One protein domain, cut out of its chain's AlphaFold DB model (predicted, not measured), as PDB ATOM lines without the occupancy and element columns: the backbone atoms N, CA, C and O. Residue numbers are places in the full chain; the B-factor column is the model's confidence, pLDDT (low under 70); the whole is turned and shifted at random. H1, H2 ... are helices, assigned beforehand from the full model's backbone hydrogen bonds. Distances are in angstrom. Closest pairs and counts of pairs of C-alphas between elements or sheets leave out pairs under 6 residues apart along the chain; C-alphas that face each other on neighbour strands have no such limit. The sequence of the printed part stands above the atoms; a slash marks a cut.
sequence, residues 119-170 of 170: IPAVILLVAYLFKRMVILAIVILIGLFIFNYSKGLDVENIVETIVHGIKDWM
ATOM      1  N   ILE A 119     -22.148 -38.472  34.797       96.25
ATOM      2  CA  ILE A 119     -21.919 -37.668  33.589       96.25
ATOM      3  C   ILE A 119     -23.180 -37.641  32.700       96.25
ATOM      4  O   ILE A 119     -23.666 -36.542  32.417       96.25
ATOM      5  N   PRO A 120     -23.788 -38.785  32.314       96.81
ATOM      6  CA  PRO A 120     -25.062 -38.777  31.594       96.81
ATOM      7  C   PRO A 120     -26.190 -38.062  32.346       96.81
ATOM      8  O   PRO A 120     -26.943 -37.302  31.738       96.81
ATOM      9  N   ALA A 121     -26.300 -38.261  33.663       97.88
ATOM     10  CA  ALA A 121     -27.338 -37.621  34.469       97.88
ATOM     11  C   ALA A 121     -27.219 -36.086  34.456       97.88
ATOM     12  O   ALA A 121     -28.224 -35.394  34.295       97.88
ATOM     13  N   VAL A 122     -25.998 -35.548  34.556       97.81
ATOM     14  CA  VAL A 122     -25.741 -34.102  34.459       97.81
ATOM     15  C   VAL A 122     -26.076 -33.576  33.064       97.81
ATOM     16  O   VAL A 122     -26.712 -32.530  32.956       97.81
ATOM     17  N   ILE A 123     -25.727 -34.302  31.996       97.25
ATOM     18  CA  ILE A 123     -26.088 -33.910  30.621       97.25
ATOM     19  C   ILE A 123     -27.615 -33.811  30.471       97.25
ATOM     20  O   ILE A 123     -28.118 -32.816  29.948       97.25
ATOM     21  N   LEU A 124     -28.361 -34.799  30.973       97.56
ATOM     22  CA  LEU A 124     -29.827 -34.781  30.948       97.56
ATOM     23  C   LEU A 124     -30.409 -33.636  31.785       97.56
ATOM     24  O   LEU A 124     -31.359 -32.984  31.350       97.56
ATOM     25  N   LEU A 125     -29.829 -33.356  32.955       96.19
ATOM     26  CA  LEU A 125     -30.234 -32.235  33.801       96.19
ATOM     27  C   LEU A 125     -30.044 -30.898  33.075       96.19
ATOM     28  O   LEU A 125     -30.967 -30.084  33.035       96.19
ATOM     29  N   VAL A 126     -28.880 -30.683  32.458       96.25
ATOM     30  CA  VAL A 126     -28.592 -29.467  31.682       96.25
ATOM     31  C   VAL A 126     -29.558 -29.337  30.505       96.25
ATOM     32  O   VAL A 126     -30.146 -28.272  30.315       96.25
ATOM     33  N   ALA A 127     -29.796 -30.419  29.760       95.44
ATOM     34  CA  ALA A 127     -30.756 -30.425  28.659       95.44
ATOM     35  C   ALA A 127     -32.181 -30.070  29.128       95.44
ATOM     36  O   ALA A 127     -32.882 -29.290  28.477       95.44
ATOM     37  N   TYR A 128     -32.604 -30.590  30.283       95.19
ATOM     38  CA  TYR A 128     -33.901 -30.275  30.880       95.19
ATOM     39  C   TYR A 128     -34.015 -28.800  31.291       95.19
ATOM     40  O   TYR A 128     -35.016 -28.146  30.978       95.19
ATOM     41  N   LEU A 129     -32.985 -28.250  31.944       94.00
ATOM     42  CA  LEU A 129     -32.942 -26.831  32.307       94.00
ATOM     43  C   LEU A 129     -32.998 -25.941  31.059       94.00
ATOM     44  O   LEU A 129     -33.770 -24.981  31.027       94.00
ATOM     45  N   PHE A 130     -32.261 -26.295  30.002       95.25
ATOM     46  CA  PHE A 130     -32.265 -25.545  28.746       95.25
ATOM     47  C   PHE A 130     -33.643 -25.554  28.073       95.25
ATOM     48  O   PHE A 130     -34.137 -24.502  27.668       95.25
ATOM     49  N   LYS A 131     -34.330 -26.706  28.042       93.00
ATOM     50  CA  LYS A 131     -35.711 -26.801  27.538       93.00
ATOM     51  C   LYS A 131     -36.648 -25.825  28.257       93.00
ATOM     52  O   LYS A 131     -37.461 -25.167  27.609       93.00
ATOM     53  N   ARG A 132     -36.533 -25.705  29.584       89.94
ATOM     54  CA  ARG A 132     -37.352 -24.773  30.374       89.94
ATOM     55  C   ARG A 132     -37.057 -23.311  30.025       89.94
ATOM     56  O   ARG A 132     -37.996 -22.528  29.904       89.94
ATOM     57  N   MET A 133     -35.786 -22.964  29.823       93.50
ATOM     58  CA  MET A 133     -35.376 -21.614  29.414       93.50
ATOM     59  C   MET A 133     -35.911 -21.249  28.024       93.50
ATOM     60  O   MET A 133     -36.420 -20.146  27.843       93.50
ATOM     61  N   VAL A 134     -35.873 -22.183  27.067       94.06
ATOM     62  CA  VAL A 134     -36.426 -21.974  25.716       94.06
ATOM     63  C   VAL A 134     -37.933 -21.719  25.768       94.06
ATOM     64  O   VAL A 134     -38.414 -20.782  25.136       94.06
ATOM     65  N   ILE A 135     -38.684 -22.497  26.555       94.62
ATOM     66  CA  ILE A 135     -40.133 -22.287  26.715       94.62
ATOM     67  C   ILE A 135     -40.418 -20.898  27.299       94.62
ATOM     68  O   ILE A 135     -41.280 -20.187  26.785       94.62
ATOM     69  N   LEU A 136     -39.682 -20.486  28.335       95.19
ATOM     70  CA  LEU A 136     -39.834 -19.157  28.930       95.19
ATOM     71  C   LEU A 136     -39.543 -18.042  27.912       95.19
ATOM     72  O   LEU A 136     -40.314 -17.090  27.817       95.19
ATOM     73  N   ALA A 137     -38.474 -18.179  27.124       96.00
ATOM     74  CA  ALA A 137     -38.126 -17.219  26.080       96.00
ATOM     75  C   ALA A 137     -39.232 -17.100  25.022       96.00
ATOM     76  O   ALA A 137     -39.599 -15.987  24.653       96.00
ATOM     77  N   ILE A 138     -39.815 -18.221  24.586       96.88
ATOM     78  CA  ILE A 138     -40.940 -18.225  23.638       96.88
ATOM     79  C   ILE A 138     -42.152 -17.494  24.228       96.88
ATOM     80  O   ILE A 138     -42.742 -16.657  23.550       96.88
ATOM     81  N   VAL A 139     -42.506 -17.757  25.490       97.06
ATOM     82  CA  VAL A 139     -43.628 -17.073  26.160       97.06
ATOM     83  C   VAL A 139     -43.396 -15.562  26.225       97.06
ATOM     84  O   VAL A 139     -44.301 -14.789  25.909       97.06
ATOM     85  N   ILE A 140     -42.182 -15.134  26.582       96.75
ATOM     86  CA  ILE A 140     -41.812 -13.713  26.621       96.75
ATOM     87  C   ILE A 140     -41.873 -13.095  25.219       96.75
ATOM     88  O   ILE A 140     -42.452 -12.022  25.062       96.75
ATOM     89  N   LEU A 141     -41.328 -13.765  24.198       94.62
ATOM     90  CA  LEU A 141     -41.344 -13.280  22.814       94.62
ATOM     91  C   LEU A 141     -42.767 -13.122  22.276       94.62
ATOM     92  O   LEU A 141     -43.069 -12.098  21.672       94.62
ATOM     93  N   ILE A 142     -43.654 -14.087  22.536       95.25
ATOM     94  CA  ILE A 142     -45.071 -13.986  22.159       95.25
ATOM     95  C   ILE A 142     -45.728 -12.802  22.878       95.25
ATOM     96  O   ILE A 142     -46.425 -12.011  22.244       95.25
ATOM     97  N   GLY A 143     -45.485 -12.638  24.183       94.50
ATOM     98  CA  GLY A 143     -46.005 -11.504  24.949       94.50
ATOM     99  C   GLY A 143     -45.536 -10.152  24.401       94.50
ATOM    100  O   GLY A 143     -46.350  -9.252  24.199       94.50
ATOM    101  N   LEU A 144     -44.241 -10.027  24.095       90.69
ATOM    102  CA  LEU A 144     -43.668  -8.836  23.466       90.69
ATOM    103  C   LEU A 144     -44.256  -8.590  22.079       90.69
ATOM    104  O   LEU A 144     -44.567  -7.450  21.754       90.69
ATOM    105  N   PHE A 145     -44.434  -9.633  21.273       89.38
ATOM    106  CA  PHE A 145     -45.028  -9.513  19.947       89.38
ATOM    107  C   PHE A 145     -46.453  -8.954  20.023       89.38
ATOM    108  O   PHE A 145     -46.763  -7.964  19.364       89.38
ATOM    109  N   ILE A 146     -47.295  -9.525  20.893       90.88
ATOM    110  CA  ILE A 146     -48.670  -9.052  21.114       90.88
ATOM    111  C   ILE A 146     -48.668  -7.600  21.609       90.88
ATOM    112  O   ILE A 146     -49.446  -6.782  21.118       90.88
ATOM    113  N   PHE A 147     -47.785  -7.260  22.554       91.19
ATOM    114  CA  PHE A 147     -47.663  -5.897  23.064       91.19
ATOM    115  C   PHE A 147     -47.287  -4.904  21.956       91.19
ATOM    116  O   PHE A 147     -47.993  -3.915  21.777       91.19
ATOM    117  N   ASN A 148     -46.237  -5.180  21.182       89.06
ATOM    118  CA  ASN A 148     -45.785  -4.310  20.092       89.06
ATOM    119  C   ASN A 148     -46.864  -4.139  19.015       89.06
ATOM    120  O   ASN A 148     -47.203  -3.008  18.661       89.06
ATOM    121  N   TYR A 149     -47.495  -5.241  18.600       87.94
ATOM    122  CA  TYR A 149     -48.590  -5.208  17.633       87.94
ATOM    123  C   TYR A 149     -49.764  -4.357  18.140       87.94
ATOM    124  O   TYR A 149     -50.290  -3.513  17.417       87.94
ATOM    125  N   SER A 150     -50.130  -4.488  19.424       88.12
ATOM    126  CA  SER A 150     -51.192  -3.674  20.041       88.12
ATOM    127  C   SER A 150     -50.865  -2.177  20.119       88.12
ATOM    128  O   SER A 150     -51.766  -1.357  20.301       88.12
ATOM    129  N   LYS A 151     -49.584  -1.810  19.999       89.50
ATOM    130  CA  LYS A 151     -49.098  -0.426  19.993       89.50
ATOM    131  C   LYS A 151     -48.836   0.112  18.585       89.50
ATOM    132  O   LYS A 151     -48.299   1.207  18.464       89.50
ATOM    133  N   GLY A 152     -49.268  -0.611  17.549       84.31
ATOM    134  CA  GLY A 152     -49.159  -0.178  16.156       84.31
ATOM    135  C   GLY A 152     -47.811  -0.493  15.511       84.31
ATOM    136  O   GLY A 152     -47.545  -0.005  14.420       84.31
ATOM    137  N   LEU A 153     -46.970  -1.295  16.169       86.62
ATOM    138  CA  LEU A 153     -45.714  -1.782  15.613       86.62
ATOM    139  C   LEU A 153     -45.961  -3.176  15.017       86.62
ATOM    140  O   LEU A 153     -45.882  -4.193  15.712       86.62
ATOM    141  N   ASP A 154     -46.348  -3.213  13.746       85.56
ATOM    142  CA  ASP A 154     -46.515  -4.458  12.999       85.56
ATOM    143  C   ASP A 154     -45.163  -5.037  12.535       85.56
ATOM    144  O   ASP A 154     -44.091  -4.474  12.767       85.56
ATOM    145  N   VAL A 155     -45.201  -6.224  11.923       82.81
ATOM    146  CA  VAL A 155     -43.991  -6.976  11.547       82.81
ATOM    147  C   VAL A 155     -43.114  -6.195  10.566       82.81
ATOM    148  O   VAL A 155     -41.891  -6.251  10.667       82.81
ATOM    149  N   GLU A 156     -43.732  -5.463   9.642       87.00
ATOM    150  CA  GLU A 156     -43.040  -4.666   8.630       87.00
ATOM    151  C   GLU A 156     -42.313  -3.486   9.282       87.00
ATOM    152  O   GLU A 156     -41.094  -3.369   9.139       87.00
ATOM    153  N   ASN A 157     -43.006  -2.723  10.135       87.06
ATOM    154  CA  ASN A 157     -42.407  -1.624  10.891       87.06
ATOM    155  C   ASN A 157     -41.297  -2.099  11.847       87.06
ATOM    156  O   ASN A 157     -40.307  -1.389  12.035       87.06
ATOM    157  N   ILE A 158     -41.411  -3.297  12.442       86.56
ATOM    158  CA  ILE A 158     -40.340  -3.892  13.265       86.56
ATOM    159  C   ILE A 158     -39.073  -4.097  12.432       86.56
ATOM    160  O   ILE A 158     -37.983  -3.714  12.863       86.56
ATOM    161  N   VAL A 159     -39.199  -4.704  11.251       88.81
ATOM    162  CA  VAL A 159     -38.052  -4.987  10.380       88.81
ATOM    163  C   VAL A 159     -37.451  -3.688   9.847       88.81
ATOM    164  O   VAL A 159     -36.233  -3.527   9.922       88.81
ATOM    165  N   GLU A 160     -38.277  -2.744   9.390       89.69
ATOM    166  CA  GLU A 160     -37.813  -1.423   8.952       89.69
ATOM    167  C   GLU A 160     -37.071  -0.691  10.073       89.69
ATOM    168  O   GLU A 160     -35.966  -0.199   9.855       89.69
ATOM    169  N   THR A 161     -37.606  -0.695  11.299       88.31
ATOM    170  CA  THR A 161     -36.964  -0.060  12.462       88.31
ATOM    171  C   THR A 161     -35.606  -0.693  12.780       88.31
ATOM    172  O   THR A 161     -34.647   0.023  13.067       88.31
ATOM    173  N   ILE A 162     -35.485  -2.024  12.703       88.88
ATOM    174  CA  ILE A 162     -34.208  -2.724  12.919       88.88
ATOM    175  C   ILE A 162     -33.200  -2.354  11.824       88.88
ATOM    176  O   ILE A 162     -32.049  -2.044  12.132       88.88
ATOM    177  N   VAL A 163     -33.617  -2.364  10.556       92.94
ATOM    178  CA  VAL A 163     -32.745  -2.036   9.417       92.94
ATOM    179  C   VAL A 163     -32.289  -0.579   9.478       92.94
ATOM    180  O   VAL A 163     -31.095  -0.317   9.319       92.94
ATOM    181  N   HIS A 164     -33.202   0.355   9.750       92.50
ATOM    182  CA  HIS A 164     -32.870   1.765   9.947       92.50
ATOM    183  C   HIS A 164     -31.916   1.955  11.128       92.50
ATOM    184  O   HIS A 164     -30.881   2.590  10.961       92.50
ATOM    185  N   GLY A 165     -32.184   1.326  12.275       90.50
ATOM    186  CA  GLY A 165     -31.312   1.419  13.447       90.50
ATOM    187  C   GLY A 165     -29.898   0.872  13.216       90.50
ATOM    188  O   GLY A 165     -28.929   1.463  13.682       90.50
ATOM    189  N   ILE A 166     -29.753  -0.230  12.469       91.50
ATOM    190  CA  ILE A 166     -28.434  -0.769  12.090       91.50
ATOM    191  C   ILE A 166     -27.714   0.184  11.127       91.50
ATOM    192  O   ILE A 166     -26.512   0.404  11.263       91.50
ATOM    193  N   LYS A 167     -28.442   0.747  10.158       90.88
ATOM    194  CA  LYS A 167     -27.888   1.652   9.147       90.88
ATOM    195  C   LYS A 167     -27.457   2.998   9.728       90.88
ATOM    196  O   LYS A 167     -26.483   3.548   9.243       90.88
ATOM    197  N   ASP A 168     -28.156   3.502  10.740       90.50
ATOM    198  CA  ASP A 168     -27.793   4.745  11.431       90.50
ATOM    199  C   ASP A 168     -26.591   4.563  12.375       90.50
ATOM    200  O   ASP A 168     -25.915   5.534  12.710       90.50
ATOM    201  N   TRP A 169     -26.323   3.329  12.822       83.38
ATOM    202  CA  TRP A 169     -25.137   3.002  13.619       83.38
ATOM    203  C   TRP A 169     -23.869   2.937  12.751       83.38
ATOM    204  O   TRP A 169     -22.810   3.385  13.195       83.38
ATOM    205  N   MET A 170     -23.956   2.328  11.562       67.56
ATOM    206  CA  MET A 170     -22.831   2.135  10.628       67.56
ATOM    207  C   MET A 170     -22.406   3.419   9.916       67.56
ATOM    208  O   MET A 170     -21.174   3.616   9.816       67.56
TER     209      MET A 170
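What this domain is: This is residues 119 to 170 of the 170 residues of an uncharacterized protein of Parapedobacter koreensis (UniProt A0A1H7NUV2). One long helix, H1, and a shorter one, H2, meet near their ends as an L, with a short turn at the corner. Away from the corner, both arms stick out free, residues 119 to 144 of H1 and residues 162 to 170 at the other end. The printed part has 52 residues with two named helices, H1 then H2, and no named strand; its class is all helix. It is extended, with a radius of gyration of the C-alphas of 17.4 A, and flat, spanning 48 by 30 by 12 A.

Where its parts are: H1, residues 119 to 150, runs 46.9 A from C-alpha 119 at (-21.919, -37.668, 33.589) to C-alpha 150 at (-51.192, -3.674, 20.041). H2, residues 155 to 169, is 21.4 A long and ends with C-alpha 169 at (-25.137, 3.002, 13.619).

How they stand to each other: H1 and H2 are close but not clearly touching; their closest C-alphas, those of Tyr 149 and Val 155, are 7.8 A apart. Their lines are about perpendicular, at 79 degrees. In H1 and H2 every O i to N i+4 pair is within hydrogen-bond range.

The domain as a whole: The two C-alphas farthest apart, those of Ile 119 and Gly 152, are 49.5 A apart. The printed part has no cut, and the link from H1 to H2 is tight. The model's pLDDT is under 70 at residue 170, the chain's last.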